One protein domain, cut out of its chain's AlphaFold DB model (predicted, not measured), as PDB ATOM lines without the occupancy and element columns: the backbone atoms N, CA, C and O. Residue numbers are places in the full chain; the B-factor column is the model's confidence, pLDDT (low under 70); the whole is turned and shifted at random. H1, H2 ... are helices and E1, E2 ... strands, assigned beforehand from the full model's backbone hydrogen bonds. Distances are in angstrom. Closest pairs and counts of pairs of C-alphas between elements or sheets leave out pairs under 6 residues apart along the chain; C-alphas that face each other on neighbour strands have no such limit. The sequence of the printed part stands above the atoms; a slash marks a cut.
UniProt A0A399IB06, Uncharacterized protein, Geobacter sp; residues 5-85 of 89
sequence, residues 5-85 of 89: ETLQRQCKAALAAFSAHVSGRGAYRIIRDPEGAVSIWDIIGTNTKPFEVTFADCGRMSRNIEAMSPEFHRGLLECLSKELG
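What this domain is: This is residues 5 to 85 of the 89 residues of an uncharacterized protein of Geobacter sp (UniProt A0A399IB06). Two short strand hairpins, E1 with E2 and E3 with E4, sit side by side as one thin layer, and two helices running side by side, H1 and H2, make a second layer over one face of it, with H2 the nearer to the strands. A long loop, residues 41 to 54, continues the strand layer away from the hairpins. The printed part has 81 residues, with two named helices and four named strands in the order H1, E1, E2, E3, E4, H2; each hairpin is an antiparallel sheet of two strands, E1 - E2 and E3 - E4, and the class is mixed, helices and strands. The whole is compact, with a radius of gyration of the C-alphas of 12.1 A, and spans 32 by 23 by 21 A.

Where its parts are: E1 is residues 30 to 32, 7.1 A from first to last C-alpha, and E2 is residues 38 to 40, 6.6 A. E3 is residues 55 to 57, 6.7 A, and E4 is residues 60 to 62, 6.6 A. H2, residues 70 to 83, is 20.1 A long and ends with C-alpha 83 at (176.786, 144.102, 170.818). H1, residues 5 to 22, is the longest helix at 25.7 A, and begins with C-alpha 5 at (199.221, 143.604, 175.546).

How they stand to each other: E1 and E2 form an antiparallel hairpin, their directions at 162 degrees, with N 32 and O 38 at 2.8 A and N 30 and O 40 at 3.0 A, within hydrogen-bond range. E3 and E4 form another antiparallel hairpin, at 156 degrees, with N 55 and O 62 at 2.8 A. The closest C-alphas of E2 and E3, those of Ser 39 and Ala 56, are 5.9 A apart. E1 and H2 are near each other, with 8 pairs of C-alphas within 10 A. The closest C-alphas of E2 and H2, those of Val 38 and Leu 76, are 6.6 A apart. H1 and H2 touch, with the C-alphas of Cys 11 and Leu 77 closest at 6.1 A, and run the same way at a shallow tilt of 29 degrees. H1 is apart from E2, E3 and E4. In both helices every O i to N i+4 pair is within hydrogen-bond range.

The domain as a whole: The two C-alphas farthest apart, those of Glu 35 and Thr 48, are 35.0 A apart. The printed part, residues 5 to 85, has no cut. The link from E2 to E3, 14 residues, is long. The mean pLDDT of the printed part is 74.1, and residues 24 to 52 are under 70.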
ATOM      1  N   GLU A   5     199.332 145.043 175.829       88.88
ATOM      2  CA  GLU A   5     199.221 143.604 175.546       88.88
ATOM      3  C   GLU A   5     197.927 142.993 176.103       88.88
ATOM      4  O   GLU A   5     197.295 142.161 175.450       88.88
ATOM      5  N   THR A   6     197.496 143.435 177.291       91.94
ATOM      6  CA  THR A   6     196.234 142.985 177.896       91.94
ATOM      7  C   THR A   6     195.047 143.433 177.045       91.94
ATOM      8  O   THR A   6     194.232 142.591 176.662       91.94
ATOM      9  N   LEU A   7     195.014 144.713 176.659       89.31
ATOM     10  CA  LEU A   7     193.981 145.282 175.786       89.31
ATOM     11  C   LEU A   7     193.918 144.574 174.426       89.31
ATOM     12  O   LEU A   7     192.837 144.239 173.943       89.31
ATOM     13  N   GLN A   8     195.071 144.273 173.826       89.81
ATOM     14  CA  GLN A   8     195.144 143.524 172.569       89.81
ATOM     15  C   GLN A   8     194.570 142.112 172.707       89.81
ATOM     16  O   GLN A   8     193.805 141.669 171.846       89.81
ATOM     17  N   ARG A   9     194.914 141.393 173.784       92.44
ATOM     18  CA  ARG A   9     194.390 140.044 174.043       92.44
ATOM     19  C   ARG A   9     192.874 140.064 174.231       92.44
ATOM     20  O   ARG A   9     192.186 139.225 173.652       92.44
ATOM     21  N   GLN A  10     192.359 141.030 174.990       93.00
ATOM     22  CA  GLN A  10     190.921 141.229 175.180       93.00
ATOM     23  C   GLN A  10     190.228 141.541 173.850       93.00
ATOM     24  O   GLN A  10     189.224 140.910 173.531       93.00
ATOM     25  N   CYS A  11     190.789 142.436 173.029       89.50
ATOM     26  CA  CYS A  11     190.232 142.768 171.715       89.50
ATOM     27  C   CYS A  11     190.155 141.542 170.803       89.50
ATOM     28  O   CYS A  11     189.127 141.311 170.174       89.50
ATOM     29  N   LYS A  12     191.215 140.723 170.750       89.56
ATOM     30  CA  LYS A  12     191.223 139.476 169.966       89.56
ATOM     31  C   LYS A  12     190.123 138.515 170.425       89.56
ATOM     32  O   LYS A  12     189.418 137.950 169.592       89.56
ATOM     33  N   ALA A  13     189.947 138.358 171.736       90.94
ATOM     34  CA  ALA A  13     188.911 137.496 172.295       90.94
ATOM     35  C   ALA A  13     187.492 138.034 172.014       90.94
ATOM     36  O   ALA A  13     186.611 137.270 171.613       90.94
ATOM     37  N   ALA A  14     187.294 139.349 172.141       89.38
ATOM     38  CA  ALA A  14     186.039 140.023 171.827       89.38
ATOM     39  C   ALA A  14     185.677 139.909 170.342       89.38
ATOM     40  O   ALA A  14     184.539 139.573 170.022       89.38
ATOM     41  N   LEU A  15     186.644 140.104 169.442       85.94
ATOM     42  CA  LEU A  15     186.461 139.940 167.999       85.94
ATOM     43  C   LEU A  15     186.099 138.499 167.629       85.94
ATOM     44  O   LEU A  15     185.219 138.296 166.797       85.94
ATOM     45  N   ALA A  16     186.719 137.500 168.262       85.56
ATOM     46  CA  ALA A  16     186.383 136.096 168.034       85.56
ATOM     47  C   ALA A  16     184.944 135.768 168.470       85.56
ATOM     48  O   ALA A  16     184.199 135.122 167.733       85.56
ATOM     49  N   ALA A  17     184.522 136.244 169.646       87.31
ATOM     50  CA  ALA A  17     183.151 136.049 170.115       87.31
ATOM     51  C   ALA A  17     182.129 136.821 169.278       87.31
ATOM     52  O   ALA A  17     181.055 136.297 168.987       87.31
ATOM     53  N   PHE A  18     182.468 138.044 168.877       84.25
ATOM     54  CA  PHE A  18     181.639 138.841 167.990       84.25
ATOM     55  C   PHE A  18     181.482 138.154 166.634       84.25
ATOM     56  O   PHE A  18     180.359 137.976 166.182       84.25
ATOM     57  N   SER A  19     182.576 137.676 166.040       79.31
ATOM     58  CA  SER A  19     182.557 136.880 164.813       79.31
ATOM     59  C   SER A  19     181.619 135.678 164.950       79.31
ATOM     60  O   SER A  19     180.691 135.556 164.159       79.31
ATOM     61  N   ALA A  20     181.750 134.867 166.004       80.94
ATOM     62  CA  ALA A  20     180.839 133.746 166.244       80.94
ATOM     63  C   ALA A  20     179.364 134.175 166.388       80.94
ATOM     64  O   ALA A  20     178.472 133.476 165.910       80.94
ATOM     65  N   HIS A  21     179.099 135.327 167.015       81.31
ATOM     66  CA  HIS A  21     177.749 135.873 167.189       81.31
ATOM     67  C   HIS A  21     177.074 136.232 165.856       81.31
ATOM     68  O   HIS A  21     175.859 136.071 165.707       81.31
ATOM     69  N   VAL A  22     177.853 136.704 164.883       76.62
ATOM     70  CA  VAL A  22     177.349 137.200 163.594       76.62
ATOM     71  C   VAL A  22     177.523 136.218 162.435       76.62
ATOM     72  O   VAL A  22     176.873 136.404 161.411       76.62
ATOM     73  N   SER A  23     178.299 135.138 162.589       70.94
ATOM     74  CA  SER A  23     178.550 134.130 161.542       70.94
ATOM     75  C   SER A  23     177.296 133.519 160.904       70.94
ATOM     76  O   SER A  23     177.374 133.023 159.788       70.94
ATOM     77  N   GLY A  24     176.145 133.543 161.582       64.44
ATOM     78  CA  GLY A  24     174.864 133.066 161.038       64.44
ATOM     79  C   GLY A  24     173.910 134.169 160.568       64.44
ATOM     80  O   GLY A  24     172.787 133.866 160.177       64.44
ATOM     81  N   ARG A  25     174.309 135.443 160.659       65.75
ATOM     82  CA  ARG A  25     173.432 136.611 160.457       65.75
ATOM     83  C   ARG A  25     173.674 137.351 159.137       65.75
ATOM     84  O   ARG A  25     172.876 138.215 158.791       65.75
ATOM     85  N   GLY A  26     174.722 137.000 158.388       63.31
ATOM     86  CA  GLY A  26     175.098 137.671 157.140       63.31
ATOM     87  C   GLY A  26     176.031 138.862 157.371       63.31
ATOM     88  O   GLY A  26     176.879 138.824 158.260       63.31
ATOM     89  N   ALA A  27     175.899 139.910 156.552       62.88
ATOM     90  CA  ALA A  27     176.776 141.079 156.617       62.88
ATOM     91  C   ALA A  27     176.442 142.004 157.802       62.88
ATOM     92  O   ALA A  27     175.271 142.254 158.084       62.88
ATOM     93  N   TYR A  28     177.466 142.553 158.466       62.03
ATOM     94  CA  TYR A  28     177.309 143.587 159.500       62.03
ATOM     95  C   TYR A  28     178.220 144.786 159.228       62.03
ATOM     96  O   TYR A  28     179.221 144.673 158.521       62.03
ATOM     97  N   ARG A  29     177.892 145.927 159.845       61.16
ATOM     98  CA  ARG A  29     178.714 147.139 159.842       61.16
ATOM     99  C   ARG A  29     178.668 147.813 161.213       61.16
ATOM    100  O   ARG A  29     177.588 147.948 161.778       61.16
ATOM    101  N   ILE A  30     179.810 148.279 161.720       61.69
ATOM    102  CA  ILE A  30     179.898 149.153 162.907       61.69
ATOM    103  C   ILE A  30     180.667 150.422 162.516       61.69
ATOM    104  O   ILE A  30     181.702 150.323 161.868       61.69
ATOM    105  N   ILE A  31     180.190 151.612 162.901       61.72
ATOM    106  CA  ILE A  31     180.919 152.886 162.731       61.72
ATOM    107  C   ILE A  31     180.684 153.789 163.947       61.72
ATOM    108  O   ILE A  31     179.531 154.012 164.319       61.72
ATOM    109  N   ARG A  32     181.741 154.398 164.492       58.06
ATOM    110  CA  ARG A  32     181.672 155.671 165.224       58.06
ATOM    111  C   ARG A  32     182.869 156.560 164.889       58.06
ATOM    112  O   ARG A  32     183.999 156.104 164.999       58.06
ATOM    113  N   ASP A  33     182.585 157.810 164.512       57.59
ATOM    114  CA  ASP A  33     183.552 158.915 164.434       57.59
ATOM    115  C   ASP A  33     182.837 160.282 164.555       57.59
ATOM    116  O   ASP A  33     181.707 160.396 164.068       57.59
ATOM    117  N   PRO A  34     183.420 161.294 165.234       47.97
ATOM    118  CA  PRO A  34     184.058 162.368 164.446       47.97
ATOM    119  C   PRO A  34     185.564 162.603 164.691       47.97
ATOM    120  O   PRO A  34     186.191 163.243 163.854       47.97
ATOM    121  N   GLU A  35     186.144 162.110 165.793       51.69
ATOM    122  CA  GLU A  35     187.601 162.163 166.059       51.69
ATOM    123  C   GLU A  35     188.180 160.859 166.692       51.69
ATOM    124  O   GLU A  35     189.253 160.859 167.289       51.69
ATOM    125  N   GLY A  36     187.482 159.724 166.582       50.88
ATOM    126  CA  GLY A  36     187.815 158.415 167.162       50.88
ATOM    127  C   GLY A  36     187.198 157.254 166.371       50.88
ATOM    128  O   GLY A  36     186.267 156.596 166.833       50.88
ATOM    129  N   ALA A  37     187.752 157.036 165.179       52.31
ATOM    130  CA  ALA A  37     187.279 156.239 164.047       52.31
ATOM    131  C   ALA A  37     187.081 154.713 164.244       52.31
ATOM    132  O   ALA A  37     187.535 153.935 163.409       52.31
ATOM    133  N   VAL A  38     186.349 154.213 165.247       54.22
ATOM    134  CA  VAL A  38     186.017 152.769 165.276       54.22
ATOM    135  C   VAL A  38     185.050 152.433 164.143       54.22
ATOM    136  O   VAL A  38     183.835 152.555 164.272       54.22
ATOM    137  N   SER A  39     185.596 151.987 163.019       54.53
ATOM    138  CA  SER A  39     184.823 151.512 161.882       54.53
ATOM    139  C   SER A  39     185.157 150.057 161.632       54.53
ATOM    140  O   SER A  39     186.278 149.756 161.241       54.53
ATOM    141  N   ILE A  40     184.198 149.163 161.845       58.31
ATOM    142  CA  ILE A  40     184.278 147.803 161.334       58.31
ATOM    143  C   ILE A  40     183.466 147.756 160.046       58.31
ATOM    144  O   ILE A  40     182.233 147.795 160.055       58.31
ATOM    145  N   TRP A  41     184.199 147.782 158.936       46.94
ATOM    146  CA  TRP A  41     183.649 148.075 157.617       46.94
ATOM    147  C   TRP A  41     182.951 146.902 156.947       46.94
ATOM    148  O   TRP A  41     182.130 147.154 156.070       46.94
ATOM    149  N   ASP A  42     183.230 145.662 157.349       47.44
ATOM    150  CA  ASP A  42     182.582 144.533 156.704       47.44
ATOM    151  C   ASP A  42     182.612 143.234 157.514       47.44
ATOM    152  O   ASP A  42     183.608 142.887 158.150       47.44
ATOM    153  N   ILE A  43     181.526 142.475 157.391       48.56
ATOM    154  CA  ILE A  43     181.600 141.020 157.267       48.56
ATOM    155  C   ILE A  43     181.052 140.690 155.905       48.56
ATOM    156  O   ILE A  43     179.847 140.534 155.719       48.56
ATOM    157  N   ILE A  44     181.955 140.479 154.954       42.50
ATOM    158  CA  ILE A  44     181.604 139.717 153.762       42.50
ATOM    159  C   ILE A  44     181.691 138.247 154.146       42.50
ATOM    160  O   ILE A  44     182.627 137.531 153.805       42.50
ATOM    161  N   GLY A  45     180.697 137.818 154.912       39.81
ATOM    162  CA  GLY A  45     180.439 136.430 155.234       39.81
ATOM    163  C   GLY A  45     179.133 136.017 154.579       39.81
ATOM    164  O   GLY A  45     178.098 135.944 155.231       39.81
ATOM    165  N   THR A  46     179.172 135.689 153.288       47.78
ATOM    166  CA  THR A  46     178.405 134.507 152.876       47.78
ATOM    167  C   THR A  46     178.959 133.329 153.685       47.78
ATOM    168  O   THR A  46     180.130 133.376 154.060       47.78
ATOM    169  N   ASN A  47     178.173 132.276 153.940       47.88
ATOM    170  CA  ASN A  47     178.542 131.061 154.707       47.88
ATOM    171  C   ASN A  47     179.888 130.372 154.325       47.88
ATOM    172  O   ASN A  47     180.210 129.307 154.838       47.88
ATOM    173  N   THR A  48     180.657 130.934 153.394       47.88
ATOM    174  CA  THR A  48     181.789 130.367 152.670       47.88
ATOM    175  C   THR A  48     183.072 131.215 152.701       47.88
ATOM    176  O   THR A  48     184.060 130.776 152.114       47.88
ATOM    177  N   LYS A  49     183.115 132.401 153.341       52.06
ATOM    178  CA  LYS A  49     184.334 133.243 153.390       52.06
ATOM    179  C   LYS A  49     184.766 133.628 154.814       52.06
ATOM    180  O   LYS A  49     183.908 133.880 155.655       52.06
ATOM    181  N   PRO A  50     186.086 133.681 155.090       52.81
ATOM    182  CA  PRO A  50     186.613 134.151 156.367       52.81
ATOM    183  C   PRO A  50     186.337 135.649 156.566       52.81
ATOM    184  O   PRO A  50     186.401 136.433 155.622       52.81
ATOM    185  N   PHE A  51     186.050 136.037 157.809       65.50
ATOM    186  CA  PHE A  51     185.794 137.422 158.205       65.50
ATOM    187  C   PHE A  51     187.036 138.297 158.013       65.50
ATOM    188  O   PHE A  51     188.098 137.983 158.551       65.50
ATOM    189  N   GLU A  52     186.899 139.418 157.305       66.25
ATOM    190  CA  GLU A  52     187.962 140.415 157.180       66.25
ATOM    191  C   GLU A  52     187.591 141.674 157.963       66.25
ATOM    192  O   GLU A  52     186.607 142.339 157.661       66.25
ATOM    193  N   VAL A  53     188.390 142.006 158.979       74.06
ATOM    194  CA  VAL A  53     188.170 143.185 159.822       74.06
ATOM    195  C   VAL A  53     189.211 144.239 159.474       74.06
ATOM    196  O   VAL A  53     190.414 144.014 159.615       74.06
ATOM    197  N   THR A  54     188.743 145.402 159.034       77.50
ATOM    198  CA  THR A  54     189.580 146.595 158.874       77.50
ATOM    199  C   THR A  54     189.261 147.569 159.991       77.50
ATOM    200  O   THR A  54     188.095 147.862 160.227       77.50
ATOM    201  N   PHE A  55     190.299 148.052 160.659       82.00
ATOM    202  CA  PHE A  55     190.257 149.035 161.730       82.00
ATOM    203  C   PHE A  55     190.680 150.399 161.187       82.00
ATOM    204  O   PHE A  55     191.559 150.475 160.321       82.00
ATOM    205  N   ALA A  56     190.090 151.464 161.718       80.25
ATOM    206  CA  ALA A  56     190.517 152.831 161.468       80.25
ATOM    207  C   ALA A  56     190.844 153.516 162.802       80.25
ATOM    208  O   ALA A  56     190.114 153.375 163.771       80.25
ATOM    209  N   ASP A  57     191.962 154.222 162.881       81.50
ATOM    210  CA  ASP A  57     192.415 154.877 164.107       81.50
ATOM    211  C   ASP A  57     193.182 156.144 163.731       81.50
ATOM    212  O   ASP A  57     194.196 156.063 163.037       81.50
ATOM    213  N   CYS A  58     192.670 157.315 164.116       73.25
ATOM    214  CA  CYS A  58     193.293 158.621 163.855       73.25
ATOM    215  C   CYS A  58     193.785 158.810 162.399       73.25
ATOM    216  O   CYS A  58     194.928 159.191 162.156       73.25
ATOM    217  N   GLY A  59     192.941 158.490 161.410       71.50
ATOM    218  CA  GLY A  59     193.273 158.606 159.980       71.50
ATOM    219  C   GLY A  59     194.126 157.464 159.406       71.50
ATOM    220  O   GLY A  59     194.413 157.456 158.209       71.50
ATOM    221  N   ARG A  60     194.504 156.466 160.214       76.38
ATOM    222  CA  ARG A  60     195.197 155.252 159.765       76.38
ATOM    223  C   ARG A  60     194.220 154.098 159.608       76.38
ATOM    224  O   ARG A  60     193.510 153.763 160.545       76.38
ATOM    225  N   MET A  61     194.272 153.405 158.472       82.12
ATOM    226  CA  MET A  61     193.584 152.124 158.282       82.12
ATOM    227  C   MET A  61     194.554 150.952 158.467       82.12
ATOM    228  O   MET A  61     195.704 151.000 158.022       82.12
ATOM    229  N   SER A  62     194.114 149.883 159.127       82.69
ATOM    230  CA  SER A  62     194.900 148.657 159.278       82.69
ATOM    231  C   SER A  62     194.015 147.433 159.453       82.69
ATOM    232  O   SER A  62     192.946 147.508 160.038       82.69
ATOM    233  N   ARG A  63     194.507 146.273 159.020       82.38
ATOM    234  CA  ARG A  63     193.923 144.963 159.359       82.38
ATOM    235  C   ARG A  63     194.577 144.333 160.589       82.38
ATOM    236  O   ARG A  63     194.175 143.262 161.028       82.38
ATOM    237  N   ASN A  64     195.594 144.988 161.152       87.19
ATOM    238  CA  ASN A  64     196.263 144.531 162.358       87.19
ATOM    239  C   ASN A  64     195.788 145.341 163.570       87.19
ATOM    240  O   ASN A  64     196.147 146.508 163.725       87.19
ATOM    241  N   ILE A  65     195.037 144.690 164.461       85.75
ATOM    242  CA  ILE A  65     194.571 145.284 165.719       85.75
ATOM    243  C   ILE A  65     195.733 145.752 166.605       85.75
ATOM    244  O   ILE A  65     195.606 146.728 167.335       85.75
ATOM    245  N   GLU A  66     196.900 145.112 166.526       89.50
ATOM    246  CA  GLU A  66     198.074 145.451 167.341       89.50
ATOM    247  C   GLU A  66     198.689 146.802 166.958       89.50
ATOM    248  O   GLU A  66     199.363 147.436 167.780       89.50
ATOM    249  N   ALA A  67     198.432 147.246 165.724       87.81
ATOM    250  CA  ALA A  67     198.891 148.523 165.197       87.81
ATOM    251  C   ALA A  67     198.039 149.716 165.666       87.81
ATOM    252  O   ALA A  67     198.423 150.851 165.385       87.81
ATOM    253  N   MET A  68     196.916 149.465 166.347       86.06
ATOM    254  CA  MET A  68     196.004 150.498 166.848       86.06
ATOM    255  C   MET A  68     196.417 151.001 168.239       86.06
ATOM    256  O   MET A  68     197.157 150.333 168.978       86.06
ATOM    257  N   SER A  69     195.951 152.200 168.577       87.56
ATOM    258  CA  SER A  69     196.155 152.858 169.864       87.56
ATOM    259  C   SER A  69     195.430 152.127 171.007       87.56
ATOM    260  O   SER A  69     194.419 151.453 170.787       87.56
ATOM    261  N   PRO A  70     195.911 152.252 172.257       88.19
ATOM    262  CA  PRO A  70     195.173 151.772 173.427       88.19
ATOM    263  C   PRO A  70     193.765 152.377 173.544       88.19
ATOM    264  O   PRO A  70     192.843 151.717 174.017       88.19
ATOM    265  N   GLU A  71     193.586 153.624 173.115       85.56
ATOM    266  CA  GLU A  71     192.306 154.338 173.104       85.56
ATOM    267  C   GLU A  71     191.326 153.657 172.147       85.56
ATOM    268  O   GLU A  71     190.192 153.360 172.534       85.56
ATOM    269  N   PHE A  72     191.800 153.294 170.953       86.19
ATOM    270  CA  PHE A  72     191.044 152.480 170.013       86.19
ATOM    271  C   PHE A  72     190.650 151.129 170.621       86.19
ATOM    272  O   PHE A  72     189.492 150.727 170.521       86.19
ATOM    273  N   HIS A  73     191.580 150.424 171.283       87.69
ATOM    274  CA  HIS A  73     191.279 149.129 171.911       87.69
ATOM    275  C   HIS A  73     190.159 149.236 172.944       87.69
ATOM    276  O   HIS A  73     189.248 148.411 172.941       87.69
ATOM    277  N   ARG A  74     190.184 150.265 173.796       87.56
ATOM    278  CA  ARG A  74     189.125 150.489 174.793       87.56
ATOM    279  C   ARG A  74     187.779 150.778 174.133       87.56
ATOM    280  O   ARG A  74     186.782 150.163 174.510       87.56
ATOM    281  N   GLY A  75     187.755 151.649 173.122       84.44
ATOM    282  CA  GLY A  75     186.537 151.954 172.368       84.44
ATOM    283  C   GLY A  75     185.965 150.727 171.652       84.44
ATOM    284  O   GLY A  75     184.757 150.487 171.687       84.44
ATOM    285  N   LEU A  76     186.832 149.896 171.068       85.69
ATOM    286  CA  LEU A  76     186.438 148.639 170.440       85.69
ATOM    287  C   LEU A  76     185.841 147.663 171.462       85.69
ATOM    288  O   LEU A  76     184.784 147.092 171.203       85.69
ATOM    289  N   LEU A  77     186.479 147.481 172.623       88.19
ATOM    290  CA  LEU A  77     185.973 146.604 173.684       88.19
ATOM    291  C   LEU A  77     184.604 147.050 174.189       88.19
ATOM    292  O   LEU A  77     183.713 146.216 174.338       88.19
ATOM    293  N   GLU A  78     184.416 148.351 174.406       86.50
ATOM    294  CA  GLU A  78     183.121 148.905 174.800       86.50
ATOM    295  C   GLU A  78     182.055 148.631 173.730       86.50
ATOM    296  O   GLU A  78     180.948 148.190 174.047       86.50
ATOM    297  N   CYS A  79     182.395 148.853 172.460       84.44
ATOM    298  CA  CYS A  79     181.487 148.620 171.345       84.44
ATOM    299  C   CYS A  79     181.078 147.144 171.253       84.44
ATOM    300  O   CYS A  79     179.890 146.830 171.264       84.44
ATOM    301  N   LEU A  80     182.048 146.227 171.227       85.81
ATOM    302  CA  LEU A  80     181.783 144.791 171.118       85.81
ATOM    303  C   LEU A  80     181.087 144.233 172.365       85.81
ATOM    304  O   LEU A  80     180.268 143.326 172.252       85.81
ATOM    305  N   SER A  81     181.372 144.777 173.552       88.56
ATOM    306  CA  SER A  81     180.665 144.422 174.784       88.56
ATOM    307  C   SER A  81     179.168 144.710 174.670       88.56
ATOM    308  O   SER A  81     178.360 143.843 175.009       88.56
ATOM    309  N   LYS A  82     178.790 145.884 174.144       85.44
ATOM    310  CA  LYS A  82     177.384 146.266 173.929       85.44
ATOM    311  C   LYS A  82     176.685 145.330 172.948       85.44
ATOM    312  O   LYS A  82     175.612 144.826 173.267       85.44
ATOM    313  N   GLU A  83     177.325 145.032 171.820       82.62
ATOM    314  CA  GLU A  83     176.786 144.102 170.818       82.62
ATOM    315  C   GLU A  83     176.618 142.674 171.368       82.62
ATOM    316  O   GLU A  83     175.691 141.954 171.006       82.62
ATOM    317  N   LEU A  84     177.484 142.268 172.299       86.56
ATOM    318  CA  LEU A  84     177.460 140.953 172.944       86.56
ATOM    319  C   LEU A  84     176.651 140.924 174.254       86.56
ATOM    320  O   LEU A  84     176.883 140.056 175.097       86.56
ATOM    321  N   GLY A  85     175.713 141.856 174.448       88.00
ATOM    322  CA  GLY A  85     174.800 141.850 175.597       88.00
ATOM    323  C   GLY A  85     175.449 142.237 176.931       88.00
ATOM    324  O   GLY A  85     175.064 141.721 177.977       88.00
TER     325      GLY A  85